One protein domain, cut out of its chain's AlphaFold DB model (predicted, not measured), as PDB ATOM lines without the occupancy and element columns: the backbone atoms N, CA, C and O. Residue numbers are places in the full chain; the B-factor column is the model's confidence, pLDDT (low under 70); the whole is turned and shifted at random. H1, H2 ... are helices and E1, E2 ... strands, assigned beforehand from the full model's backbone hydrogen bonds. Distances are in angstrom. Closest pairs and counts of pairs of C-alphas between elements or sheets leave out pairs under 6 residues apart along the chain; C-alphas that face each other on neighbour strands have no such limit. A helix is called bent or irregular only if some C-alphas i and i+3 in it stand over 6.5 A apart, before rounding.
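AT A GLANCE: This is residues 13 to 117 of the 123 residues of an uncharacterized protein of Rhizophagus clarus (UniProt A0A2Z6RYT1). A small two-stranded hairpin, E1 and E2, lies in the middle, with the long helix H1 on one side of it and a three-stranded sheet, E3 to E5, on the other. The two sheets make a loose sandwich, only partly face to face and with their strands crossed, while residues 13 to 18 of H1 stick out as a free arm and a long loop follows the short helix H2. The printed part has 105 residues, with two named helices and five named strands in the order H1 E1 E2 H2 E3 E4 E5; the larger sheet runs E3 - E4 - E5, both sheets are antiparallel, and the class is mixed, helices and strands. The whole is compact, with a radius of gyration of the C-alphas of 14.6 A and spans of 45 by 36 by 30 A.

HOW THE PARTS SIT: H1, residues 13 to 41, has a kink of 64 degrees near residue 35, and its residues 26 to 41 come within 10 A of the sheet of E1, residues 42 to 47, and E2, residues 52 to 56. The closest C-alphas of H1 and E2 are those of Asn 41 and Ile 56, 5.8 A apart. E1 and E2 form a hairpin at 164 degrees, with N 43 and O 55 2.9 A apart, within hydrogen-bond range. H2, residues 61 to 66, is apart from H1 and from E1. E3, residues 92 to 99, E4, residues 102 to 107, and E5, residues 112 to 116, form a meander, each strand the antiparallel neighbour of the one before. N 96 and O 104, 2.8 A apart, and N 105 and O 113, 2.9 A apart, are within hydrogen-bond range across its two hairpins. This sheet and E1 E2 form a sandwich, two sheets face to face, with the strands of the one at 48 degrees to those of the other. The closest C-alphas of E1 and E3 are those of Tyr 46 and His 97, 6.7 A apart; E2 and E3 are near each other, with 9 pairs of C-alphas within 10 A. H1 is not on the sheet E3 E4 E5. Every O i to N i+4 pair is within hydrogen-bond range in H2, and 21 of 25 are in H1.

IN THESE COORDINATES: H1 begins at C-alpha 13, (233.484, 183.854, 156.352), and is 38.4 A long; it is irregular, with C-alphas 37 and 40 9.5 A apart. E1 is 13.7 A long and E2 11.8 A. H2 has six residues and begins at C-alpha 61, (213.336, 216.462, 160.580). E3 measures 18.6 A, E4 17.2 A and E5 13.1 A, with E5 ending at C-alpha 116, (204.319, 189.851, 165.188).

THE WHOLE: The two C-alphas farthest apart, those of Ile 13 and Asp 109, are 45.5 A from each other. The printed part has no cut. The link from H2 to E3, residues 67 to 91, is long, and the other links are tight. The mean pLDDT of the printed part is 93.6, and no printed residue is under 70.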
ATOM      1  N   ILE A  13     232.669 182.666 156.067       92.19
ATOM      2  CA  ILE A  13     233.484 183.854 156.352       92.19
ATOM      3  C   ILE A  13     232.917 185.072 155.620       92.19
ATOM      4  O   ILE A  13     232.718 186.110 156.238       92.19
ATOM      5  N   VAL A  14     232.563 184.921 154.341       94.81
ATOM      6  CA  VAL A  14     231.948 186.000 153.553       94.81
ATOM      7  C   VAL A  14     230.633 186.452 154.188       94.81
ATOM      8  O   VAL A  14     230.427 187.646 154.384       94.81
ATOM      9  N   GLY A  15     229.767 185.514 154.583       95.50
ATOM     10  CA  GLY A  15     228.513 185.831 155.268       95.50
ATOM     11  C   GLY A  15     228.726 186.566 156.597       95.50
ATOM     12  O   GLY A  15     228.018 187.530 156.886       95.50
ATOM     13  N   ALA A  16     229.728 186.160 157.381       95.00
ATOM     14  CA  ALA A  16     230.093 186.838 158.622       95.00
ATOM     15  C   ALA A  16     230.612 188.264 158.370       95.00
ATOM     16  O   ALA A  16     230.209 189.189 159.075       95.00
ATOM     17  N   SER A  17     231.444 188.458 157.342       96.19
ATOM     18  CA  SER A  17     231.942 189.776 156.937       96.19
ATOM     19  C   SER A  17     230.810 190.702 156.493       96.19
ATOM     20  O   SER A  17     230.728 191.826 156.978       96.19
ATOM     21  N   VAL A  18     229.898 190.229 155.635       95.81
ATOM     22  CA  VAL A  18     228.739 191.015 155.174       95.81
ATOM     23  C   VAL A  18     227.842 191.411 156.348       95.81
ATOM     24  O   VAL A  18     227.464 192.574 156.467       95.81
ATOM     25  N   LEU A  19     227.551 190.477 157.259       95.06
ATOM     26  CA  LEU A  19     226.775 190.774 158.465       95.06
ATOM     27  C   LEU A  19     227.479 191.805 159.360       95.06
ATOM     28  O   LEU A  19     226.827 192.694 159.904       95.06
ATOM     29  N   GLY A  20     228.799 191.690 159.523       96.88
ATOM     30  CA  GLY A  20     229.602 192.647 160.281       96.88
ATOM     31  C   GLY A  20     229.547 194.054 159.684       96.88
ATOM     32  O   GLY A  20     229.300 195.015 160.409       96.88
ATOM     33  N   LEU A  21     229.694 194.166 158.361       96.81
ATOM     34  CA  LEU A  21     229.609 195.438 157.638       96.81
ATOM     35  C   LEU A  21     228.209 196.055 157.711       96.81
ATOM     36  O   LEU A  21     228.088 197.253 157.950       96.81
ATOM     37  N   SER A  22     227.158 195.242 157.578       95.56
ATOM     38  CA  SER A  22     225.769 195.697 157.713       95.56
ATOM     39  C   SER A  22     225.498 196.267 159.111       95.56
ATOM     40  O   SER A  22     224.985 197.377 159.228       95.56
ATOM     41  N   LYS A  23     225.937 195.586 160.182       95.62
ATOM     42  CA  LYS A  23     225.834 196.122 161.552       95.62
ATOM     43  C   LYS A  23     226.621 197.416 161.725       95.62
ATOM     44  O   LYS A  23     226.121 198.354 162.337       95.62
ATOM     45  N   LEU A  24     227.845 197.468 161.198       97.00
ATOM     46  CA  LEU A  24     228.685 198.659 161.282       97.00
ATOM     47  C   LEU A  24     228.023 199.858 160.595       97.00
ATOM     48  O   LEU A  24     228.047 200.950 161.151       97.00
ATOM     49  N   HIS A  25     227.408 199.661 159.428       96.88
ATOM     50  CA  HIS A  25     226.677 200.710 158.721       96.88
ATOM     51  C   HIS A  25     225.537 201.280 159.579       96.88
ATOM     52  O   HIS A  25     225.478 202.490 159.800       96.88
ATOM     53  N   MET A  26     224.722 200.404 160.174       97.31
ATOM     54  CA  MET A  26     223.645 200.805 161.081       97.31
ATOM     55  C   MET A  26     224.168 201.539 162.329       97.31
ATOM     56  O   MET A  26     223.636 202.579 162.714       97.31
ATOM     57  N   TYR A  27     225.241 201.044 162.954       96.75
ATOM     58  CA  TYR A  27     225.825 201.693 164.133       96.75
ATOM     59  C   TYR A  27     226.471 203.040 163.822       96.75
ATOM     60  O   TYR A  27     226.373 203.950 164.641       96.75
ATOM     61  N   ARG A  28     227.109 203.193 162.656       97.56
ATOM     62  CA  ARG A  28     227.673 204.479 162.225       97.56
ATOM     63  C   ARG A  28     226.582 205.517 162.014       97.56
ATOM     64  O   ARG A  28     226.780 206.654 162.415       97.56
ATOM     65  N   PHE A  29     225.435 205.123 161.467       97.50
ATOM     66  CA  PHE A  29     224.284 206.015 161.370       97.50
ATOM     67  C   PHE A  29     223.761 206.426 162.754       97.50
ATOM     68  O   PHE A  29     223.632 207.613 163.045       97.50
ATOM     69  N   TRP A  30     223.522 205.461 163.647       97.75
ATOM     70  CA  TRP A  30     222.979 205.763 164.973       97.75
ATOM     71  C   TRP A  30     223.939 206.599 165.833       97.75
ATOM     72  O   TRP A  30     223.576 207.668 166.317       97.75
ATOM     73  N   TYR A  31     225.174 206.134 166.024       97.44
ATOM     74  CA  TYR A  31     226.119 206.781 166.935       97.44
ATOM     75  C   TYR A  31     226.893 207.936 166.295       97.44
ATOM     76  O   TYR A  31     227.159 208.918 166.976       97.44
ATOM     77  N   GLY A  32     227.250 207.821 165.014       97.19
ATOM     78  CA  GLY A  32     228.070 208.809 164.303       97.19
ATOM     79  C   GLY A  32     227.279 209.847 163.508       97.19
ATOM     80  O   GLY A  32     227.882 210.702 162.876       97.19
ATOM     81  N   TYR A  33     225.947 209.767 163.482       97.06
ATOM     82  CA  TYR A  33     225.120 210.829 162.908       97.06
ATOM     83  C   TYR A  33     223.990 211.230 163.852       97.06
ATOM     84  O   TYR A  33     223.966 212.364 164.318       97.06
ATOM     85  N   ILE A  34     223.084 210.307 164.193       98.00
ATOM     86  CA  ILE A  34     221.898 210.643 164.998       98.00
ATOM     87  C   ILE A  34     222.287 211.134 166.398       98.00
ATOM     88  O   ILE A  34     221.880 212.221 166.804       98.00
ATOM     89  N   LYS A  35     223.099 210.375 167.143       97.44
ATOM     90  CA  LYS A  35     223.520 210.780 168.495       97.44
ATOM     91  C   LYS A  35     224.457 211.983 168.499       97.44
ATOM     92  O   LYS A  35     224.395 212.754 169.448       97.44
ATOM     93  N   GLU A  36     225.281 212.153 167.471       97.44
ATOM     94  CA  GLU A  36     226.167 213.315 167.349       97.44
ATOM     95  C   GLU A  36     225.381 214.602 167.065       97.44
ATOM     96  O   GLU A  36     225.639 215.624 167.694       97.44
ATOM     97  N   ARG A  37     224.375 214.546 166.178       97.00
ATOM     98  CA  ARG A  37     223.556 215.709 165.802       97.00
ATOM     99  C   ARG A  37     222.529 216.086 166.870       97.00
ATOM    100  O   ARG A  37     222.371 217.264 167.164       97.00
ATOM    101  N   TYR A  38     221.824 215.106 167.433       98.00
ATOM    102  CA  TYR A  38     220.669 215.369 168.302       98.00
ATOM    103  C   TYR A  38     220.947 215.131 169.790       98.00
ATOM    104  O   TYR A  38     220.164 215.572 170.628       98.00
ATOM    105  N   GLY A  39     222.033 214.446 170.161       97.38
ATOM    106  CA  GLY A  39     222.356 214.194 171.566       97.38
ATOM    107  C   GLY A  39     221.188 213.544 172.313       97.38
ATOM    108  O   GLY A  39     220.658 212.517 171.878       97.38
ATOM    109  N   ASP A  40     220.782 214.135 173.433       97.69
ATOM    110  CA  ASP A  40     219.679 213.646 174.274       97.69
ATOM    111  C   ASP A  40     218.286 213.875 173.668       97.69
ATOM    112  O   ASP A  40     217.326 213.237 174.091       97.69
ATOM    113  N   ASN A  41     218.185 214.686 172.611       97.81
ATOM    114  CA  ASN A  41     216.950 214.870 171.849       97.81
ATOM    115  C   ASN A  41     216.649 213.699 170.900       97.81
ATOM    116  O   ASN A  41     215.623 213.716 170.225       97.81
ATOM    117  N   ALA A  42     217.516 212.684 170.830       97.81
ATOM    118  CA  ALA A  42     217.258 211.453 170.092       97.81
ATOM    119  C   ALA A  42     217.173 210.239 171.019       97.81
ATOM    120  O   ALA A  42     218.104 209.923 171.770       97.81
ATOM    121  N   GLN A  43     216.083 209.489 170.872       96.88
ATOM    122  CA  GLN A  43     215.837 208.237 171.570       96.88
ATOM    123  C   GLN A  43     215.583 207.106 170.571       96.88
ATOM    124  O   GLN A  43     214.730 207.195 169.686       96.88
ATOM    125  N   LEU A  44     216.315 206.003 170.741       95.44
ATOM    126  CA  LEU A  44     216.090 204.792 169.963       95.44
ATOM    127  C   LEU A  44     214.839 204.090 170.489       95.44
ATOM    128  O   LEU A  44     214.840 203.592 171.615       95.44
ATOM    129  N   GLY A  45     213.786 204.035 169.677       93.94
ATOM    130  CA  GLY A  45     212.586 203.265 169.991       93.94
ATOM    131  C   GLY A  45     212.785 201.783 169.683       93.94
ATOM    132  O   GLY A  45     212.596 200.927 170.548       93.94
ATOM    133  N   TYR A  46     213.193 201.478 168.451       94.81
ATOM    134  CA  TYR A  46     213.384 200.109 167.975       94.81
ATOM    135  C   TYR A  46     214.391 200.029 166.827       94.81
ATOM    136  O   TYR A  46     214.600 200.992 166.095       94.81
ATOM    137  N   MET A  47     215.000 198.854 166.665       93.44
ATOM    138  CA  MET A  47     215.960 198.549 165.607       93.44
ATOM    139  C   MET A  47     215.737 197.120 165.090       93.44
ATOM    140  O   MET A  47     215.637 196.178 165.884       93.44
ATOM    141  N   ASP A  48     215.675 196.948 163.768       89.31
ATOM    142  CA  ASP A  48     215.807 195.645 163.094       89.31
ATOM    143  C   ASP A  48     217.107 195.625 162.263       89.31
ATOM    144  O   ASP A  48     218.029 196.401 162.499       89.31
ATOM    145  N   THR A  49     217.224 194.683 161.328       89.50
ATOM    146  CA  THR A  49     218.453 194.445 160.550       89.50
ATOM    147  C   THR A  49     218.837 195.639 159.669       89.50
ATOM    148  O   THR A  49     220.022 195.902 159.488       89.50
ATOM    149  N   ASP A  50     217.843 196.343 159.145       91.12
ATOM    150  CA  ASP A  50     217.959 197.365 158.105       91.12
ATOM    151  C   ASP A  50     217.080 198.599 158.370       91.12
ATOM    152  O   ASP A  50     216.990 199.478 157.521       91.12
ATOM    153  N   SER A  51     216.450 198.696 159.544       93.06
ATOM    154  CA  SER A  51     215.557 199.807 159.871       93.06
ATOM    155  C   SER A  51     215.595 200.208 161.341       93.06
ATOM    156  O   SER A  51     215.990 199.437 162.226       93.06
ATOM    157  N   PHE A  52     215.151 201.439 161.585       95.75
ATOM    158  CA  PHE A  52     215.008 202.037 162.903       95.75
ATOM    159  C   PHE A  52     213.611 202.636 163.071       95.75
ATOM    160  O   PHE A  52     213.017 203.117 162.113       95.75
ATOM    161  N   ILE A  53     213.129 202.668 164.312       95.31
ATOM    162  CA  ILE A  53     212.081 203.592 164.757       95.31
ATOM    163  C   ILE A  53     212.747 204.503 165.782       95.31
ATOM    164  O   ILE A  53     213.222 204.027 166.821       95.31
ATOM    165  N   ILE A  54     212.829 205.792 165.466       95.75
ATOM    166  CA  ILE A  54     213.566 206.783 166.251       95.75
ATOM    167  C   ILE A  54     212.610 207.901 166.641       95.75
ATOM    168  O   ILE A  54     211.871 208.406 165.802       95.75
ATOM    169  N   LEU A  55     212.664 208.304 167.907       95.75
ATOM    170  CA  LEU A  55     212.084 209.559 168.356       95.75
ATOM    171  C   LEU A  55     213.170 210.636 168.294       95.75
ATOM    172  O   LEU A  55     214.208 210.489 168.942       95.75
ATOM    173  N   ILE A  56     212.935 211.689 167.515       96.31
ATOM    174  CA  ILE A  56     213.834 212.840 167.393       96.31
ATOM    175  C   ILE A  56     213.043 214.100 167.723       96.31
ATOM    176  O   ILE A  56     212.028 214.379 167.090       96.31
ATOM    177  N   MET A  57     213.526 214.861 168.700       96.25
ATOM    178  CA  MET A  57     212.991 216.172 169.049       96.25
ATOM    179  C   MET A  57     213.773 217.235 168.264       96.25
ATOM    180  O   MET A  57     214.889 217.593 168.633       96.25
ATOM    181  N   THR A  58     213.203 217.702 167.155       95.69
ATOM    182  CA  THR A  58     213.760 218.756 166.287       95.69
ATOM    183  C   THR A  58     212.620 219.625 165.746       95.69
ATOM    184  O   THR A  58     211.453 219.250 165.862       95.69
ATOM    185  N   GLU A  59     212.942 220.789 165.182       95.50
ATOM    186  CA  GLU A  59     211.948 221.682 164.570       95.50
ATOM    187  C   GLU A  59     211.363 221.082 163.285       95.50
ATOM    188  O   GLU A  59     210.147 221.080 163.103       95.50
ATOM    189  N   ASP A  60     212.224 220.554 162.410       94.44
ATOM    190  CA  ASP A  60     211.831 219.934 161.144       94.44
ATOM    191  C   ASP A  60     212.852 218.865 160.726       94.44
ATOM    192  O   ASP A  60     213.944 219.160 160.234       94.44
ATOM    193  N   ILE A  61     212.470 217.598 160.898       93.56
ATOM    194  CA  ILE A  61     213.336 216.462 160.580       93.56
ATOM    195  C   ILE A  61     213.617 216.330 159.078       93.56
ATOM    196  O   ILE A  61     214.702 215.896 158.697       93.56
ATOM    197  N   TYR A  62     212.685 216.723 158.207       94.06
ATOM    198  CA  TYR A  62     212.878 216.596 156.762       94.06
ATOM    199  C   TYR A  62     213.866 217.632 156.244       94.06
ATOM    200  O   TYR A  62     214.668 217.327 155.360       94.06
ATOM    201  N   LYS A  63     213.866 218.829 156.839       95.75
ATOM    202  CA  LYS A  63     214.905 219.827 156.586       95.75
ATOM    203  C   LYS A  63     216.282 219.299 156.993       95.75
ATOM    204  O   LYS A  63     217.210 219.363 156.189       95.75
ATOM    205  N   ASP A  64     216.393 218.703 158.180       95.69
ATOM    206  CA  ASP A  64     217.643 218.096 158.654       95.69
ATOM    207  C   ASP A  64     218.128 216.954 157.733       95.69
ATOM    208  O   ASP A  64     219.325 216.818 157.475       95.69
ATOM    209  N   MET A  65     217.212 216.128 157.216       95.31
ATOM    210  CA  MET A  65     217.534 215.055 156.263       95.31
ATOM    211  C   MET A  65     217.993 215.604 154.905       95.31
ATOM    212  O   MET A  65     218.932 215.069 154.317       95.31
ATOM    213  N   ALA A  66     217.368 216.680 154.417       95.69
ATOM    214  CA  ALA A  66     217.696 217.294 153.131       95.69
ATOM    215  C   ALA A  66     219.104 217.911 153.099       95.69
ATOM    216  O   ALA A  66     219.721 217.976 152.037       95.69
ATOM    217  N   GLU A  67     219.645 218.307 154.254       96.38
ATOM    218  CA  GLU A  67     221.036 218.763 154.389       96.38
ATOM    219  C   GLU A  67     222.064 217.637 154.190       96.38
ATOM    220  O   GLU A  67     223.244 217.912 153.964       96.38
ATOM    221  N   ARG A  68     221.640 216.368 154.275       95.81
ATOM    222  CA  ARG A  68     222.503 215.179 154.202       95.81
ATOM    223  C   ARG A  68     222.040 214.186 153.129       95.81
ATOM    224  O   ARG A  68     221.705 213.043 153.454       95.81
ATOM    225  N   PRO A  69     222.084 214.568 151.837       94.88
ATOM    226  CA  PRO A  69     221.747 213.666 150.729       94.88
ATOM    227  C   PRO A  69     222.734 212.493 150.586       94.88
ATOM    228  O   PRO A  69     222.468 211.536 149.868       94.88
ATOM    229  N   ASP A  70     223.884 212.555 151.262       95.25
ATOM    230  CA  ASP A  70     224.858 211.468 151.368       95.25
ATOM    231  C   ASP A  70     224.463 210.387 152.390       95.25
ATOM    232  O   ASP A  70     225.066 209.313 152.406       95.25
ATOM    233  N   ILE A  71     223.468 210.658 153.241       96.19
ATOM    234  CA  ILE A  71     222.924 209.716 154.230       96.19
ATOM    235  C   ILE A  71     221.482 209.332 153.892       96.19
ATOM    236  O   ILE A  71     221.106 208.176 154.090       96.19
ATOM    237  N   PHE A  72     220.681 210.277 153.396       96.44
ATOM    238  CA  PHE A  72     219.250 210.089 153.179       96.44
ATOM    239  C   PHE A  72     218.859 210.106 151.705       96.44
ATOM    240  O   PHE A  72     219.298 210.961 150.938       96.44
ATOM    241  N   ASP A  73     217.961 209.198 151.335       95.19
ATOM    242  CA  ASP A  73     217.317 209.155 150.026       95.19
ATOM    243  C   ASP A  73     215.899 209.728 150.119       95.19
ATOM    244  O   ASP A  73     214.936 209.010 150.386       95.19
ATOM    245  N   LEU A  74     215.773 211.041 149.911       91.44
ATOM    246  CA  LEU A  74     214.478 211.733 149.897       91.44
ATOM    247  C   LEU A  74     213.764 211.666 148.535       91.44
ATOM    248  O   LEU A  74     212.582 211.978 148.449       91.44
ATOM    249  N   ASN A  75     214.469 211.259 147.475       89.06
ATOM    250  CA  ASN A  75     213.969 211.295 146.094       89.06
ATOM    251  C   ASN A  75     213.645 209.901 145.525       89.06
ATOM    252  O   ASN A  75     213.450 209.777 144.317       89.06
ATOM    253  N   ASP A  76     213.640 208.854 146.361       87.00
ATOM    254  CA  ASP A  76     213.517 207.441 145.952       87.00
ATOM    255  C   ASP A  76     214.478 207.072 144.801       87.00
ATOM    256  O   ASP A  76     214.137 206.357 143.855       87.00
ATOM    257  N   SER A  77     215.715 207.574 144.877       89.44
ATOM    258  CA  SER A  77     216.777 207.274 143.909       89.44
ATOM    259  C   SER A  77     217.194 205.800 143.928       89.44
ATOM    260  O   SER A  77     217.797 205.320 142.966       89.44
ATOM    261  N   LYS A  78     216.865 205.072 145.009       88.50
ATOM    262  CA  LYS A  78     217.231 203.664 145.254       88.50
ATOM    263  C   LYS A  78     218.743 203.468 145.329       88.50
ATOM    264  O   LYS A  78     219.265 202.395 145.016       88.50
ATOM    265  N   THR A  79     219.441 204.510 145.770       92.88
ATOM    266  CA  THR A  79     220.879 204.465 146.009       92.88
ATOM    267  C   THR A  79     221.171 203.536 147.186       92.88
ATOM    268  O   THR A  79     220.579 203.639 148.260       92.88
ATOM    269  N   ILE A  80     222.093 202.596 146.983       91.56
ATOM    270  CA  ILE A  80     222.438 201.590 147.991       91.56
ATOM    271  C   ILE A  80     223.110 202.263 149.192       91.56
ATOM    272  O   ILE A  80     224.073 203.008 149.032       91.56
ATOM    273  N   GLY A  81     222.647 201.924 150.398       92.06
ATOM    274  CA  GLY A  81     223.239 202.388 151.655       92.06
ATOM    275  C   GLY A  81     222.731 203.746 152.139       92.06
ATOM    276  O   GLY A  81     223.215 204.220 153.162       92.06
ATOM    277  N   LEU A  82     221.774 204.361 151.441       96.31
ATOM    278  CA  LEU A  82     221.054 205.521 151.958       96.31
ATOM    279  C   LEU A  82     219.822 205.080 152.752       96.31
ATOM    280  O   LEU A  82     219.172 204.083 152.426       96.31
ATOM    281  N   PHE A  83     219.495 205.841 153.791       95.62
ATOM    282  CA  PHE A  83     218.286 205.656 154.584       95.62
ATOM    283  C   PHE A  83     217.120 206.401 153.945       95.62
ATOM    284  O   PHE A  83     217.263 207.543 153.518       95.62
ATOM    285  N   LYS A  84     215.946 205.781 153.929       94.00
ATOM    286  CA  LYS A  84     214.703 206.418 153.493       94.00
ATOM    287  C   LYS A  84     213.677 206.385 154.613       94.00
ATOM    288  O   LYS A  84     213.744 205.509 155.477       94.00
ATOM    289  N   ASP A  85     212.722 207.300 154.561       93.12
ATOM    290  CA  ASP A  85     211.537 207.201 155.400       93.12
ATOM    291  C   ASP A  85     210.579 206.135 154.837       93.12
ATOM    292  O   ASP A  85     210.284 206.103 153.641       93.12
ATOM    293  N   GLU A  86     210.120 205.227 155.698       91.25
ATOM    294  CA  GLU A  86     209.140 204.194 155.349       91.25
ATOM    295  C   GLU A  86     207.691 204.677 155.518       91.25
ATOM    296  O   GLU A  86     206.770 204.022 155.023       91.25
ATOM    297  N   THR A  87     207.475 205.802 156.208       88.75
ATOM    298  CA  THR A  87     206.152 206.360 156.525       88.75
ATOM    299  C   THR A  87     206.032 207.857 156.172       88.75
ATOM    300  O   THR A  87     205.601 208.638 157.021       88.75
ATOM    301  N   PRO A  88     206.338 208.278 154.927       85.50
ATOM    302  CA  PRO A  88     206.382 209.700 154.558       85.50
ATOM    303  C   PRO A  88     205.016 210.399 154.629       85.50
ATOM    304  O   PRO A  88     204.936 211.590 154.917       85.50
ATOM    305  N   ASP A  89     203.928 209.660 154.394       84.94
ATOM    306  CA  ASP A  89     202.573 210.222 154.339       84.94
ATOM    307  C   ASP A  89     201.979 210.513 155.725       84.94
ATOM    308  O   ASP A  89     201.031 211.289 155.861       84.94
ATOM    309  N   SER A  90     202.483 209.850 156.770       87.88
ATOM    310  CA  SER A  90     201.940 209.985 158.118       87.88
ATOM    311  C   SER A  90     202.987 209.626 159.158       87.88
ATOM    312  O   SER A  90     203.455 208.493 159.218       87.88
ATOM    313  N   VAL A  91     203.324 210.598 160.005       90.12
ATOM    314  CA  VAL A  91     204.312 210.421 161.070       90.12
ATOM    315  C   VAL A  91     203.810 209.445 162.134       90.12
ATOM    316  O   VAL A  91     202.619 209.408 162.464       90.12
ATOM    317  N   ILE A  92     204.731 208.670 162.702       93.88
ATOM    318  CA  ILE A  92     204.462 207.823 163.864       93.88
ATOM    319  C   ILE A  92     204.237 208.717 165.088       93.88
ATOM    320  O   ILE A  92     205.124 209.471 165.480       93.88
ATOM    321  N   THR A  93     203.067 208.614 165.716       93.19
ATOM    322  CA  THR A  93     202.723 209.366 166.935       93.19
ATOM    323  C   THR A  93     203.031 208.580 168.199       93.19
ATOM    324  O   THR A  93     203.467 209.144 169.199       93.19
ATOM    325  N   GLU A  94     202.839 207.263 168.153       93.25
ATOM    326  CA  GLU A  94     203.083 206.365 169.276       93.25
ATOM    327  C   GLU A  94     203.696 205.058 168.785       93.25
ATOM    328  O   GLU A  94     203.327 204.534 167.732       93.25
ATOM    329  N   SER A  95     204.614 204.490 169.565       93.69
ATOM    330  CA  SER A  95     205.217 203.195 169.258       93.69
ATOM    331  C   SER A  95     205.485 202.389 170.521       93.69
ATOM    332  O   SER A  95     205.847 202.924 171.568       93.69
ATOM    333  N   PHE A  96     205.287 201.078 170.420       93.31
ATOM    334  CA  PHE A  96     205.411 200.145 171.526       93.31
ATOM    335  C   PHE A  96     206.152 198.896 171.060       93.31
ATOM    336  O   PHE A  96     205.775 198.217 170.095       93.31
ATOM    337  N   HIS A  97     207.212 198.563 171.787       93.12
ATOM    338  CA  HIS A  97     208.175 197.547 171.386       93.12
ATOM    339  C   HIS A  97     208.280 196.489 172.482       93.12
ATOM    340  O   HIS A  97     208.789 196.751 173.565       93.12
ATOM    341  N   ILE A  98     207.776 195.283 172.208       90.88
ATOM    342  CA  ILE A  98     207.700 194.212 173.215       90.88
ATOM    343  C   ILE A  98     208.974 193.367 173.184       90.88
ATOM    344  O   ILE A  98     209.556 193.039 174.213       90.88
ATOM    345  N   ARG A  99     209.390 192.959 171.980       89.75
ATOM    346  CA  ARG A  99     210.607 192.172 171.743       89.75
ATOM    347  C   ARG A  99     211.046 192.302 170.291       89.75
ATOM    348  O   ARG A  99     210.299 192.797 169.446       89.75
ATOM    349  N   ALA A 100     212.215 191.751 169.974       87.88
ATOM    350  CA  ALA A 100     212.681 191.625 168.598       87.88
ATOM    351  C   ALA A 100     211.587 191.032 167.685       87.88
ATOM    352  O   ALA A 100     211.053 189.946 167.936       87.88
ATOM    353  N   LYS A 101     211.270 191.757 166.608       87.88
ATOM    354  CA  LYS A 101     210.264 191.418 165.587       87.88
ATOM    355  C   LYS A 101     208.834 191.299 166.135       87.88
ATOM    356  O   LYS A 101     208.013 190.591 165.548       87.88
ATOM    357  N   SER A 102     208.551 191.967 167.257       91.06
ATOM    358  CA  SER A 102     207.221 192.098 167.850       91.06
ATOM    359  C   SER A 102     206.989 193.517 168.365       91.06
ATOM    360  O   SER A 102     207.395 193.848 169.482       91.06
ATOM    361  N   TYR A 103     206.325 194.336 167.561       92.50
ATOM    362  CA  TYR A 103     206.066 195.738 167.871       92.50
ATOM    363  C   TYR A 103     204.793 196.234 167.191       92.50
ATOM    364  O   TYR A 103     204.308 195.615 166.238       92.50
ATOM    365  N   TYR A 104     204.268 197.349 167.686       93.62
ATOM    366  CA  TYR A 104     203.199 198.093 167.037       93.62
ATOM    367  C   TYR A 104     203.465 199.593 167.116       93.62
ATOM    368  O   TYR A 104     204.162 200.057 168.018       93.62
ATOM    369  N   TYR A 105     202.913 200.340 166.171       94.44
ATOM    370  CA  TYR A 105     202.930 201.793 166.183       94.44
ATOM    371  C   TYR A 105     201.660 202.358 165.545       94.44
ATOM    372  O   TYR A 105     200.962 201.671 164.787       94.44
ATOM    373  N   ILE A 106     201.352 203.596 165.906       94.31
ATOM    374  CA  ILE A 106     200.179 204.348 165.467       94.31
ATOM    375  C   ILE A 106     200.672 205.532 164.644       94.31
ATOM    376  O   ILE A 106     201.638 206.196 165.021       94.31
ATOM    377  N   LEU A 107     200.024 205.762 163.509       93.81
ATOM    378  CA  LEU A 107     200.287 206.899 162.638       93.81
ATOM    379  C   LEU A 107     199.341 208.062 162.965       93.81
ATOM    380  O   LEU A 107     198.283 207.875 163.573       93.81
ATOM    381  N   ALA A 108     199.701 209.273 162.549       91.50
ATOM    382  CA  ALA A 108     198.890 210.469 162.782       91.50
ATOM    383  C   ALA A 108     197.480 210.377 162.164       91.50
ATOM    384  O   ALA A 108     196.530 210.948 162.700       91.50
ATOM    385  N   ASP A 109     197.314 209.600 161.089       91.44
ATOM    386  CA  ASP A 109     196.015 209.288 160.474       91.44
ATOM    387  C   ASP A 109     195.161 208.279 161.279       91.44
ATOM    388  O   ASP A 109     194.077 207.885 160.845       91.44
ATOM    389  N   LYS A 110     195.631 207.879 162.470       89.44
ATOM    390  CA  LYS A 110     195.061 206.857 163.366       89.44
ATOM    391  C   LYS A 110     195.100 205.432 162.814       89.44
ATOM    392  O   LYS A 110     194.545 204.523 163.438       89.44
ATOM    393  N   SER A 111     195.760 205.200 161.682       89.31
ATOM    394  CA  SER A 111     196.030 203.846 161.221       89.31
ATOM    395  C   SER A 111     197.057 203.176 162.136       89.31
ATOM    396  O   SER A 111     197.929 203.810 162.735       89.31
ATOM    397  N   THR A 112     196.921 201.861 162.286       89.75
ATOM    398  CA  THR A 112     197.808 201.066 163.135       89.75
ATOM    399  C   THR A 112     198.615 200.103 162.284       89.75
ATOM    400  O   THR A 112     198.110 199.481 161.344       89.75
ATOM    401  N   ARG A 113     199.895 199.963 162.619       88.50
ATOM    402  CA  ARG A 113     200.793 198.989 162.001       88.50
ATOM    403  C   ARG A 113     201.383 198.119 163.090       88.50
ATOM    404  O   ARG A 113     201.818 198.601 164.132       88.50
ATOM    405  N   SER A 114     201.408 196.816 162.849       88.88
ATOM    406  CA  SER A 114     201.991 195.869 163.787       88.88
ATOM    407  C   SER A 114     202.746 194.763 163.071       88.88
ATOM    408  O   SER A 114     202.426 194.356 161.951       88.88
ATOM    409  N   LYS A 115     203.785 194.268 163.736       86.00
ATOM    410  CA  LYS A 115     204.594 193.143 163.279       86.00
ATOM    411  C   LYS A 115     204.689 192.161 164.425       86.00
ATOM    412  O   LYS A 115     205.125 192.527 165.508       86.00
ATOM    413  N   HIS A 116     204.303 190.912 164.183       87.00
ATOM    414  CA  HIS A 116     204.319 189.851 165.188       87.00
ATOM    415  C   HIS A 116     204.934 188.586 164.601       87.00
ATOM    416  O   HIS A 116     204.262 187.755 163.989       87.00
ATOM    417  N   LYS A 117     206.248 188.419 164.760       83.75
ATOM    418  CA  LYS A 117     206.917 187.206 164.290       83.75
ATOM    419  C   LYS A 117     206.650 186.037 165.244       83.75
ATOM    420  O   LYS A 117     206.820 186.168 166.458       83.75
TER     421      LYS A 117